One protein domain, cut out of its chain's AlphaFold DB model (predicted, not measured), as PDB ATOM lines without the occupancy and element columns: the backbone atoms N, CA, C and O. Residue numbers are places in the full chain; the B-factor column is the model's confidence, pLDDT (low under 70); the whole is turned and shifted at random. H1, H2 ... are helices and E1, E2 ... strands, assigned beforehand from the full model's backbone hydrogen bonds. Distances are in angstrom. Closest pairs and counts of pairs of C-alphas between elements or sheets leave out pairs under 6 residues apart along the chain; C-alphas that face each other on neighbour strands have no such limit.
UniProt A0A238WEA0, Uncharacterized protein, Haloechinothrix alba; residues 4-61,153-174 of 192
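This is residues 4 to 61 and 153 to 174 of the 192 residues of an uncharacterized protein of Haloechinothrix alba (UniProt A0A238WEA0). One long helix, H1, makes a free arm, and its last turns meet one end of a small three-stranded sheet, E1 E2 E3; the short helix H2 is at the other end of that sheet, so that H1, the sheet and H2 form an open hook. Residues 4 to 27, which belong to H1, stick out free and make most of the length. The printed part has 80 residues with two named helices and three named strands, in the order H1 E1 E2 E3 H2; the sheet has the order E1 - E2 - E3, all antiparallel, and the class is mixed, helices and strands. The whole is loose, with a radius of gyration of the C-alphas of 15.7 A, and elongated, spanning 53 by 28 by 19 A.

H1, residues 4 to 34, begins with C-alpha 4 at (27.993, 49.915, 195.882) and measures 45.1 A from first to last C-alpha. E1, residues 40 to 44, measures 13.0 A. E2, residues 51 to 57, is the longest strand at 18.0 A, with C-alpha 51 at (46.507, 15.048, 200.722). E3, residues 155 to 159, measures 13.2 A. H2, residues 163 to 172, measures 14.2 A and ends with C-alpha 172 at (47.871, 32.587, 198.870).

H1 is on the sheet but only grazes it, with its residues 28 to 34. The closest C-alphas of H1 and E3 are those of Arg 32 and Leu 155, 6.7 A apart; those of H1 and E2 are Arg 32 and Leu 57, 6.9 A apart. E1 and E3 are the edge strands, and E2 is the inner strand. E1 and E2 form a hairpin, antiparallel at 163 degrees between their directions, with N 41 and O 55 within hydrogen-bond range at 2.8 A and N 55 and O 41 at 2.9 A. E2 and E3 are antiparallel at 163 degrees, with N 56 and O 156 within hydrogen-bond range at 2.8 A and N 158 and O 54 at 2.9 A. H2 is on the sheet too but only grazes it, with its residues 163 to 167; the closest C-alphas of E2 and H2 are those of Leu 52 and Ser 163, 4.6 A apart. H1 and H2 are apart. In both H1 and H2 every O i to N i+4 pair is within hydrogen-bond range.

The two C-alphas farthest apart are those of Lys 4 and Lys 61, at 53.1 A. Without residues 4 to 27, which stand free, the body has 56 residues and spans 40 by 21 by 14 A. Residues 62 to 152 are not printed, and C-alphas 61 and 153 are 9.4 A apart across the cut, which falls in the link from E2 to E3. Of the links that are printed whole, H1 to E1 and E3 to H2 are tight, and E1 to E2 is short. The mean pLDDT of the printed part is 94.6, and no printed residue is under 70.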
ATOM      1  N   LYS A   4      27.269  50.016 197.159       95.69
ATOM      2  CA  LYS A   4      27.993  49.915 195.882       95.69
ATOM      3  C   LYS A   4      29.163  48.927 195.956       95.69
ATOM      4  O   LYS A   4      29.374  48.178 195.011       95.69
ATOM      5  N   GLN A   5      29.897  48.900 197.071       96.12
ATOM      6  CA  GLN A   5      30.991  47.944 197.286       96.12
ATOM      7  C   GLN A   5      30.471  46.507 197.419       96.12
ATOM      8  O   GLN A   5      31.061  45.604 196.839       96.12
ATOM      9  N   HIS A   6      29.347  46.294 198.111       95.12
ATOM     10  CA  HIS A   6      28.716  44.972 198.186       95.12
ATOM     11  C   HIS A   6      28.224  44.483 196.819       95.12
ATOM     12  O   HIS A   6      28.467  43.332 196.467       95.12
ATOM     13  N   ALA A   7      27.592  45.353 196.026       95.31
ATOM     14  CA  ALA A   7      27.154  45.011 194.674       95.31
ATOM     15  C   ALA A   7      28.337  44.654 193.758       95.31
ATOM     16  O   ALA A   7      28.273  43.662 193.033       95.31
ATOM     17  N   LEU A   8      29.435  45.417 193.834       96.44
ATOM     18  CA  LEU A   8      30.665  45.114 193.101       96.44
ATOM     19  C   LEU A   8      31.251  43.761 193.525       96.44
ATOM     20  O   LEU A   8      31.551  42.937 192.666       96.44
ATOM     21  N   ALA A   9      31.377  43.510 194.831       95.94
ATOM     22  CA  ALA A   9      31.886  42.240 195.346       95.94
ATOM     23  C   ALA A   9      31.027  41.055 194.879       95.94
ATOM     24  O   ALA A   9      31.565  40.051 194.423       95.94
ATOM     25  N   GLN A  10      29.697  41.190 194.918       96.94
ATOM     26  CA  GLN A  10      28.779  40.153 194.450       96.94
ATOM     27  C   GLN A  10      28.926  39.878 192.948       96.94
ATOM     28  O   GLN A  10      28.919  38.715 192.545       96.94
ATOM     29  N   ALA A  11      29.063  40.920 192.123       95.94
ATOM     30  CA  ALA A  11      29.281  40.766 190.686       95.94
ATOM     31  C   ALA A  11      30.595  40.023 190.393       95.94
ATOM     32  O   ALA A  11      30.598  39.071 189.618       95.94
ATOM     33  N   VAL A  12      31.684  40.396 191.078       96.62
ATOM     34  CA  VAL A  12      32.988  39.726 190.947       96.62
ATOM     35  C   VAL A  12      32.904  38.263 191.382       96.62
ATOM     36  O   VAL A  12      33.323  37.384 190.637       96.62
ATOM     37  N   LEU A  13      32.325  37.979 192.554       95.44
ATOM     38  CA  LEU A  13      32.183  36.608 193.057       95.44
ATOM     39  C   LEU A  13      31.325  35.738 192.134       95.44
ATOM     40  O   LEU A  13      31.623  34.559 191.966       95.44
ATOM     41  N   SER A  14      30.285  36.310 191.525       94.88
ATOM     42  CA  SER A  14      29.411  35.581 190.598       94.88
ATOM     43  C   SER A  14      30.147  35.204 189.309       94.88
ATOM     44  O   SER A  14      30.043  34.065 188.865       94.88
ATOM     45  N   GLU A  15      30.935  36.127 188.745       96.75
ATOM     46  CA  GLU A  15      31.765  35.870 187.559       96.75
ATOM     47  C   GLU A  15      32.862  34.834 187.846       96.75
ATOM     48  O   GLU A  15      33.037  33.883 187.085       96.75
ATOM     49  N   VAL A  16      33.572  34.969 188.974       94.88
ATOM     50  CA  VAL A  16      34.602  33.999 189.388       94.88
ATOM     51  C   VAL A  16      33.987  32.619 189.599       94.88
ATOM     52  O   VAL A  16      34.537  31.633 189.116       94.88
ATOM     53  N   ALA A  17      32.827  32.530 190.258       94.12
ATOM     54  CA  ALA A  17      32.134  31.261 190.453       94.12
ATOM     55  C   ALA A  17      31.713  30.624 189.121       94.12
ATOM     56  O   ALA A  17      31.889  29.420 188.949       94.12
ATOM     57  N   ALA A  18      31.194  31.410 188.171       94.19
ATOM     58  CA  ALA A  18      30.812  30.909 186.852       94.19
ATOM     59  C   ALA A  18      32.008  30.290 186.110       94.19
ATOM     60  O   ALA A  18      31.913  29.154 185.641       94.19
ATOM     61  N   ARG A  19      33.154  30.985 186.086       94.44
ATOM     62  CA  ARG A  19      34.398  30.467 185.488       94.44
ATOM     63  C   ARG A  19      34.916  29.230 186.212       94.44
ATOM     64  O   ARG A  19      35.220  28.237 185.561       94.44
ATOM     65  N   ALA A  20      34.918  29.249 187.544       93.50
ATOM     66  CA  ALA A  20      35.353  28.114 188.350       93.50
ATOM     67  C   ALA A  20      34.488  26.867 188.101       93.50
ATOM     68  O   ALA A  20      35.009  25.753 188.061       93.50
ATOM     69  N   TYR A  21      33.172  27.025 187.905       94.56
ATOM     70  CA  TYR A  21      32.295  25.910 187.543       94.56
ATOM     71  C   TYR A  21      32.586  25.372 186.147       94.56
ATOM     72  O   TYR A  21      32.689  24.156 185.994       94.56
ATOM     73  N   GLN A  22      32.760  26.255 185.162       95.31
ATOM     74  CA  GLN A  22      33.122  25.850 183.808       95.31
ATOM     75  C   GLN A  22      34.452  25.082 183.804       95.31
ATOM     76  O   GLN A  22      34.503  23.950 183.329       95.31
ATOM     77  N   ALA A  23      35.493  25.647 184.413       93.81
ATOM     78  CA  ALA A  23      36.800  25.014 184.515       93.81
ATOM     79  C   ALA A  23      36.733  23.669 185.253       93.81
ATOM     80  O   ALA A  23      37.312  22.677 184.817       93.81
ATOM     81  N   ARG A  24      35.974  23.587 186.355       94.62
ATOM     82  CA  ARG A  24      35.750  22.323 187.071       94.62
ATOM     83  C   ARG A  24      35.127  21.265 186.163       94.62
ATOM     84  O   ARG A  24      35.506  20.099 186.254       94.62
ATOM     85  N   ASP A  25      34.156  21.640 185.338       94.25
ATOM     86  CA  ASP A  25      33.469  20.707 184.449       94.25
ATOM     87  C   ASP A  25      34.386  20.261 183.291       94.25
ATOM     88  O   ASP A  25      34.403  19.073 182.957       94.25
ATOM     89  N   GLU A  26      35.230  21.155 182.769       95.12
ATOM     90  CA  GLU A  26      36.290  20.842 181.799       95.12
ATOM     91  C   GLU A  26      37.336  19.877 182.388       95.12
ATOM     92  O   GLU A  26      37.572  18.804 181.827       95.12
ATOM     93  N   HIS A  27      37.891  20.177 183.568       94.69
ATOM     94  CA  HIS A  27      38.826  19.293 184.284       94.69
ATOM     95  C   HIS A  27      38.189  17.943 184.624       94.69
ATOM     96  O   HIS A  27      38.825  16.894 184.526       94.69
ATOM     97  N   ARG A  28      36.901  17.931 184.988       95.06
ATOM     98  CA  ARG A  28      36.138  16.698 185.226       95.06
ATOM     99  C   ARG A  28      36.001  15.865 183.954       95.06
ATOM    100  O   ARG A  28      36.085  14.639 184.043       95.06
ATOM    101  N   ALA A  29      35.785  16.494 182.801       93.19
ATOM    102  CA  ALA A  29      35.735  15.805 181.515       93.19
ATOM    103  C   ALA A  29      37.107  15.219 181.140       93.19
ATOM    104  O   ALA A  29      37.179  14.054 180.755       93.19
ATOM    105  N   GLN A  30      38.189  15.977 181.342       95.00
ATOM    106  CA  GLN A  30      39.560  15.508 181.109       95.00
ATOM    107  C   GLN A  30      39.925  14.326 182.020       95.00
ATOM    108  O   GLN A  30      40.358  13.287 181.530       95.00
ATOM    109  N   LEU A  31      39.667  14.433 183.330       94.50
ATOM    110  CA  LEU A  31      39.891  13.340 184.283       94.50
ATOM    111  C   LEU A  31      39.080  12.094 183.922       94.50
ATOM    112  O   LEU A  31      39.579  10.980 184.034       94.50
ATOM    113  N   ARG A  32      37.832  12.264 183.468       94.56
ATOM    114  CA  ARG A  32      36.995  11.147 183.013       94.56
ATOM    115  C   ARG A  32      37.572  10.461 181.772       94.56
ATOM    116  O   ARG A  32      37.393   9.259 181.644       94.56
ATOM    117  N   ALA A  33      38.225  11.199 180.877       93.75
ATOM    118  CA  ALA A  33      38.848  10.637 179.679       93.75
ATOM    119  C   ALA A  33      40.159   9.884 179.972       93.75
ATOM    120  O   ALA A  33      40.563   9.050 179.169       93.75
ATOM    121  N   GLN A  34      40.820  10.183 181.096       95.06
ATOM    122  CA  GLN A  34      42.108   9.589 181.479       95.06
ATOM    123  C   GLN A  34      41.994   8.447 182.497       95.06
ATOM    124  O   GLN A  34      42.950   7.699 182.671       95.06
ATOM    125  N   LEU A  35      40.869   8.342 183.206       94.50
ATOM    126  CA  LEU A  35      40.653   7.329 184.237       94.50
ATOM    127  C   LEU A  35      39.867   6.142 183.691       94.50
ATOM    128  O   LEU A  35      38.797   6.320 183.107       94.50
ATOM    129  N   ASP A  36      40.337   4.938 183.998       94.38
ATOM    130  CA  ASP A  36      39.548   3.726 183.825       94.38
ATOM    131  C   ASP A  36      38.470   3.608 184.917       94.38
ATOM    132  O   ASP A  36      38.509   4.248 185.977       94.38
ATOM    133  N   ARG A  37      37.437   2.798 184.658       92.75
ATOM    134  CA  ARG A  37      36.372   2.560 185.643       92.75
ATOM    135  C   ARG A  37      36.957   1.875 186.879       92.75
ATOM    136  O   ARG A  37      37.610   0.846 186.768       92.75
ATOM    137  N   GLY A  38      36.685   2.432 188.057       92.62
ATOM    138  CA  GLY A  38      37.183   1.925 189.339       92.62
ATOM    139  C   GLY A  38      38.498   2.568 189.787       92.62
ATOM    140  O   GLY A  38      38.815   2.520 190.980       92.62
ATOM    141  N   ASP A  39      39.208   3.239 188.879       95.69
ATOM    142  CA  ASP A  39      40.458   3.920 189.192       95.69
ATOM    143  C   ASP A  39      40.245   5.253 189.909       95.69
ATOM    144  O   ASP A  39      39.154   5.836 189.965       95.69
ATOM    145  N   GLY A  40      41.327   5.767 190.494       95.38
ATOM    146  CA  GLY A  40      41.309   7.100 191.066       95.38
ATOM    147  C   GLY A  40      42.683   7.698 191.310       95.38
ATOM    148  O   GLY A  40      43.634   7.008 191.664       95.38
ATOM    149  N   ILE A  41      42.742   9.023 191.210       97.12
ATOM    150  CA  ILE A  41      43.941   9.838 191.391       97.12
ATOM    151  C   ILE A  41      43.823  10.607 192.707       97.12
ATOM    152  O   ILE A  41      42.782  11.184 193.035       97.12
ATOM    153  N   THR A  42      44.900  10.601 193.491       97.44
ATOM    154  CA  THR A  42      44.985  11.378 194.734       97.44
ATOM    155  C   THR A  42      45.688  12.698 194.460       97.44
ATOM    156  O   THR A  42      46.859  12.696 194.097       97.44
ATOM    157  N   ALA A  43      44.996  13.813 194.687       96.12
ATOM    158  CA  ALA A  43      45.582  15.143 194.612       96.12
ATOM    159  C   ALA A  43      46.367  15.443 195.897       96.12
ATOM    160  O   ALA A  43      45.870  15.213 197.011       96.12
ATOM    161  N   ARG A  44      47.588  15.960 195.747       96.06
ATOM    162  CA  ARG A  44      48.478  16.336 196.850       96.06
ATOM    163  C   ARG A  44      48.970  17.764 196.671       96.06
ATOM    164  O   ARG A  44      49.126  18.226 195.549       96.06
ATOM    165  N   SER A  45      49.202  18.437 197.789       94.56
ATOM    166  CA  SER A  45      49.801  19.765 197.821       94.56
ATOM    167  C   SER A  45      51.247  19.691 197.320       94.56
ATOM    168  O   SER A  45      52.004  18.877 197.854       94.56
ATOM    169  N   PRO A  46      51.659  20.519 196.346       93.12
ATOM    170  CA  PRO A  46      53.059  20.602 195.929       93.12
ATOM    171  C   PRO A  46      53.967  21.228 197.000       93.12
ATOM    172  O   PRO A  46      55.163  20.970 196.993       93.12
ATOM    173  N   ILE A  47      53.414  21.998 197.949       92.00
ATOM    174  CA  ILE A  47      54.189  22.637 199.028       92.00
ATOM    175  C   ILE A  47      54.489  21.635 200.149       92.00
ATOM    176  O   ILE A  47      55.617  21.508 200.610       92.00
ATOM    177  N   THR A  48      53.457  20.937 200.628       93.69
ATOM    178  CA  THR A  48      53.535  20.134 201.863       93.69
ATOM    179  C   THR A  48      53.474  18.628 201.611       93.69
ATOM    180  O   THR A  48      53.661  17.839 202.535       93.69
ATOM    181  N   GLY A  49      53.132  18.195 200.393       93.56
ATOM    182  CA  GLY A  49      52.794  16.800 200.085       93.56
ATOM    183  C   GLY A  49      51.471  16.322 200.705       93.56
ATOM    184  O   GLY A  49      51.062  15.168 200.494       93.56
ATOM    185  N   ALA A  50      50.785  17.190 201.463       95.38
ATOM    186  CA  ALA A  50      49.546  16.872 202.157       95.38
ATOM    187  C   ALA A  50      48.452  16.472 201.164       95.38
ATOM    188  O   ALA A  50      48.366  16.975 200.043       95.38
ATOM    189  N   LYS A  51      47.598  15.534 201.567       96.81
ATOM    190  CA  LYS A  51      46.507  15.048 200.722       96.81
ATOM    191  C   LYS A  51      45.407  16.108 200.640       96.81
ATOM    192  O   LYS A  51      44.845  16.473 201.664       96.81
ATOM    193  N   LEU A  52      45.043  16.527 199.430       96.69
ATOM    194  CA  LEU A  52      43.944  17.473 199.190       96.69
ATOM    195  C   LEU A  52      42.615  16.745 198.958       96.69
ATOM    196  O   LEU A  52      41.548  17.180 199.393       96.69
ATOM    197  N   GLY A  53      42.676  15.592 198.303       96.94
ATOM    198  CA  GLY A  53      41.498  14.793 198.009       96.94
ATOM    199  C   GLY A  53      41.808  13.631 197.084       96.94
ATOM    200  O   GLY A  53      42.957  13.396 196.707       96.94
ATOM    201  N   LYS A  54      40.773  12.873 196.740       97.44
ATOM    202  CA  LYS A  54      40.849  11.800 195.751       97.44
ATOM    203  C   LYS A  54      39.701  11.946 194.763       97.44
ATOM    204  O   LYS A  54      38.546  12.020 195.185       97.44
ATOM    205  N   ALA A  55      40.031  11.975 193.477       96.94
ATOM    206  CA  ALA A  55      39.078  11.787 192.396       96.94
ATOM    207  C   ALA A  55      39.027  10.292 192.062       96.94
ATOM    208  O   ALA A  55      40.069   9.681 191.851       96.94
ATOM    209  N   THR A  56      37.839   9.701 192.040       97.06
ATOM    210  CA  THR A  56      37.621   8.291 191.700       97.06
ATOM    211  C   THR A  56      36.558   8.219 190.616       97.06
ATOM    212  O   THR A  56      35.488   8.818 190.771       97.06
ATOM    213  N   LEU A  57      36.820   7.485 189.538       96.19
ATOM    214  CA  LEU A  57      35.793   7.155 188.561       96.19
ATOM    215  C   LEU A  57      35.066   5.905 189.057       96.19
ATOM    216  O   LEU A  57      35.660   4.844 189.210       96.19
ATOM    217  N   THR A  58      33.784   6.042 189.389       93.75
ATOM    218  CA  THR A  58      33.014   4.902 189.904       93.75
ATOM    219  C   THR A  58      32.916   3.791 188.863       93.75
ATOM    220  O   THR A  58      32.744   4.065 187.679       93.75
ATOM    221  N   ASP A  59      32.977   2.547 189.329       89.88
ATOM    222  CA  ASP A  59      32.662   1.354 188.543       89.88
ATOM    223  C   ASP A  59      31.299   0.812 188.997       89.88
ATOM    224  O   ASP A  59      31.217  -0.039 189.894       89.88
ATOM    225  N   PRO A  60      30.187   1.411 188.525       83.62
ATOM    226  CA  PRO A  60      28.869   0.952 188.912       83.62
ATOM    227  C   PRO A  60      28.649  -0.455 188.360       83.62
ATOM    228  O   PRO A  60      28.691  -0.688 187.154       83.62
ATOM    229  N   LYS A  61      28.356  -1.392 189.262       81.75
ATOM    230  CA  LYS A  61      28.007  -2.756 188.870       81.75
ATOM    231  C   LYS A  61      26.749  -2.754 187.985       81.75
ATOM    232  O   LYS A  61      25.853  -1.934 188.232       81.75
ATOM    233  N   ALA A 153      29.519   5.310 184.504       86.50
ATOM    234  CA  ALA A 153      30.502   5.680 185.503       86.50
ATOM    235  C   ALA A 153      30.338   7.166 185.842       86.50
ATOM    236  O   ALA A 153      30.117   8.009 184.974       86.50
ATOM    237  N   SER A 154      30.446   7.517 187.113       92.06
ATOM    238  CA  SER A 154      30.403   8.897 187.597       92.06
ATOM    239  C   SER A 154      31.702   9.240 188.319       92.06
ATOM    240  O   SER A 154      32.183   8.462 189.145       92.06
ATOM    241  N   LEU A 155      32.291  10.394 187.998       94.00
ATOM    242  CA  LEU A 155      33.468  10.894 188.704       94.00
ATOM    243  C   LEU A 155      33.035  11.451 190.066       94.00
ATOM    244  O   LEU A 155      32.173  12.332 190.140       94.00
ATOM    245  N   GLN A 156      33.635  10.941 191.134       94.81
ATOM    246  CA  GLN A 156      33.436  11.415 192.498       94.81
ATOM    247  C   GLN A 156      34.728  12.034 193.018       94.81
ATOM    248  O   GLN A 156      35.787  11.420 192.928       94.81
ATOM    249  N   TYR A 157      34.640  13.230 193.597       95.62
ATOM    250  CA  TYR A 157      35.759  13.860 194.290       95.62
ATOM    251  C   TYR A 157      35.476  13.902 195.789       95.62
ATOM    252  O   TYR A 157      34.504  14.517 196.228       95.62
ATOM    253  N   ARG A 158      36.327  13.246 196.579       95.69
ATOM    254  CA  ARG A 158      36.266  13.286 198.043       95.69
ATOM    255  C   ARG A 158      37.425  14.123 198.568       95.69
ATOM    256  O   ARG A 158      38.587  13.739 198.426       95.69
ATOM    257  N   ARG A 159      37.086  15.247 199.198       96.62
ATOM    258  CA  ARG A 159      38.035  16.130 199.888       96.62
ATOM    259  C   ARG A 159      38.648  15.430 201.100       96.62
ATOM    260  O   ARG A 159      37.978  14.630 201.753       96.62
ATOM    261  N   ALA A 160      39.914  15.721 201.379       96.44
ATOM    262  CA  ALA A 160      40.533  15.371 202.653       96.44
ATOM    263  C   ALA A 160      40.077  16.340 203.758       96.44
ATOM    264  O   ALA A 160      39.676  17.468 203.455       96.44
ATOM    265  N   GLU A 161      40.153  15.900 205.012       94.12
ATOM    266  CA  GLU A 161      39.708  16.651 206.197       94.12
ATOM    267  C   GLU A 161      40.379  18.032 206.283       94.12
ATOM    268  O   GLU A 161      39.690  19.049 206.284       94.12
ATOM    269  N   ASP A 162      41.707  18.081 206.144       92.94
ATOM    270  CA  ASP A 162      42.494  19.323 206.223       92.94
ATOM    271  C   ASP A 162      42.682  20.037 204.873       92.94
ATOM    272  O   ASP A 162      43.493  20.954 204.731       92.94
ATOM    273  N   SER A 163      41.930  19.638 203.840       94.25
ATOM    274  CA  SER A 163      42.143  20.151 202.479       94.25
ATOM    275  C   SER A 163      41.900  21.652 202.339       94.25
ATOM    276  O   SER A 163      42.500  22.273 201.470       94.25
ATOM    277  N   THR A 164      41.022  22.249 203.151       95.81
ATOM    278  CA  THR A 164      40.701  23.684 203.054       95.81
ATOM    279  C   THR A 164      41.915  24.553 203.362       95.81
ATOM    280  O   THR A 164      42.251  25.403 202.546       95.81
ATOM    281  N   ALA A 165      42.603  24.301 204.480       95.31
ATOM    282  CA  ALA A 165      43.768  25.088 204.881       95.31
ATOM    283  C   ALA A 165      44.918  24.960 203.869       95.31
ATOM    284  O   ALA A 165      45.608  25.932 203.570       95.31
ATOM    285  N   GLU A 166      45.102  23.769 203.293       95.94
ATOM    286  CA  GLU A 166      46.089  23.561 202.233       95.94
ATOM    287  C   GLU A 166      45.710  24.284 200.936       95.94
ATOM    288  O   GLU A 166      46.563  24.929 200.335       95.94
ATOM    289  N   ILE A 167      44.443  24.228 200.510       94.44
ATOM    290  CA  ILE A 167      43.970  24.947 199.315       94.44
ATOM    291  C   ILE A 167      44.125  26.460 199.503       94.44
ATOM    292  O   ILE A 167      44.618  27.131 198.602       94.44
ATOM    293  N   GLU A 168      43.766  26.998 200.671       95.62
ATOM    294  CA  GLU A 168      43.977  28.413 200.999       95.62
ATOM    295  C   GLU A 168      45.453  28.799 200.898       95.62
ATOM    296  O   GLU A 168      45.770  29.839 200.323       95.62
ATOM    297  N   ARG A 169      46.364  27.942 201.378       94.88
ATOM    298  CA  ARG A 169      47.806  28.173 201.246       94.88
ATOM    299  C   ARG A 169      48.256  28.189 199.787       94.88
ATOM    300  O   ARG A 169      49.027  29.064 199.413       94.88
ATOM    301  N   LEU A 170      47.764  27.268 198.956       94.31
ATOM    302  CA  LEU A 170      48.088  27.235 197.525       94.31
ATOM    303  C   LEU A 170      47.589  28.483 196.787       94.31
ATOM    304  O   LEU A 170      48.294  29.014 195.932       94.31
ATOM    305  N   VAL A 171      46.403  28.978 197.147       95.19
ATOM    306  CA  VAL A 171      45.846  30.223 196.602       95.19
ATOM    307  C   VAL A 171      46.676  31.427 197.048       95.19
ATOM    308  O   VAL A 171      47.026  32.269 196.226       95.19
ATOM    309  N   GLN A 172      47.037  31.505 198.332       95.31
ATOM    310  CA  GLN A 172      47.871  32.587 198.870       95.31
ATOM    311  C   GLN A 172      49.276  32.604 198.254       95.31
ATOM    312  O   GLN A 172      49.810  33.679 198.000       95.31
ATOM    313  N   ALA A 173      49.843  31.428 197.973       93.19
ATOM    314  CA  ALA A 173      51.121  31.274 197.283       93.19
ATOM    315  C   ALA A 173      51.036  31.558 195.768       93.19
ATOM    316  O   ALA A 173      52.050  31.510 195.078       93.19
ATOM    317  N   GLY A 174      49.844  31.829 195.219       94.06
ATOM    318  CA  GLY A 174      49.653  32.054 193.783       94.06
ATOM    319  C   GLY A 174      49.908  30.810 192.922       94.06
ATOM    320  O   GLY A 174      50.162  30.936 191.724       94.06
TER     321      GLY A 174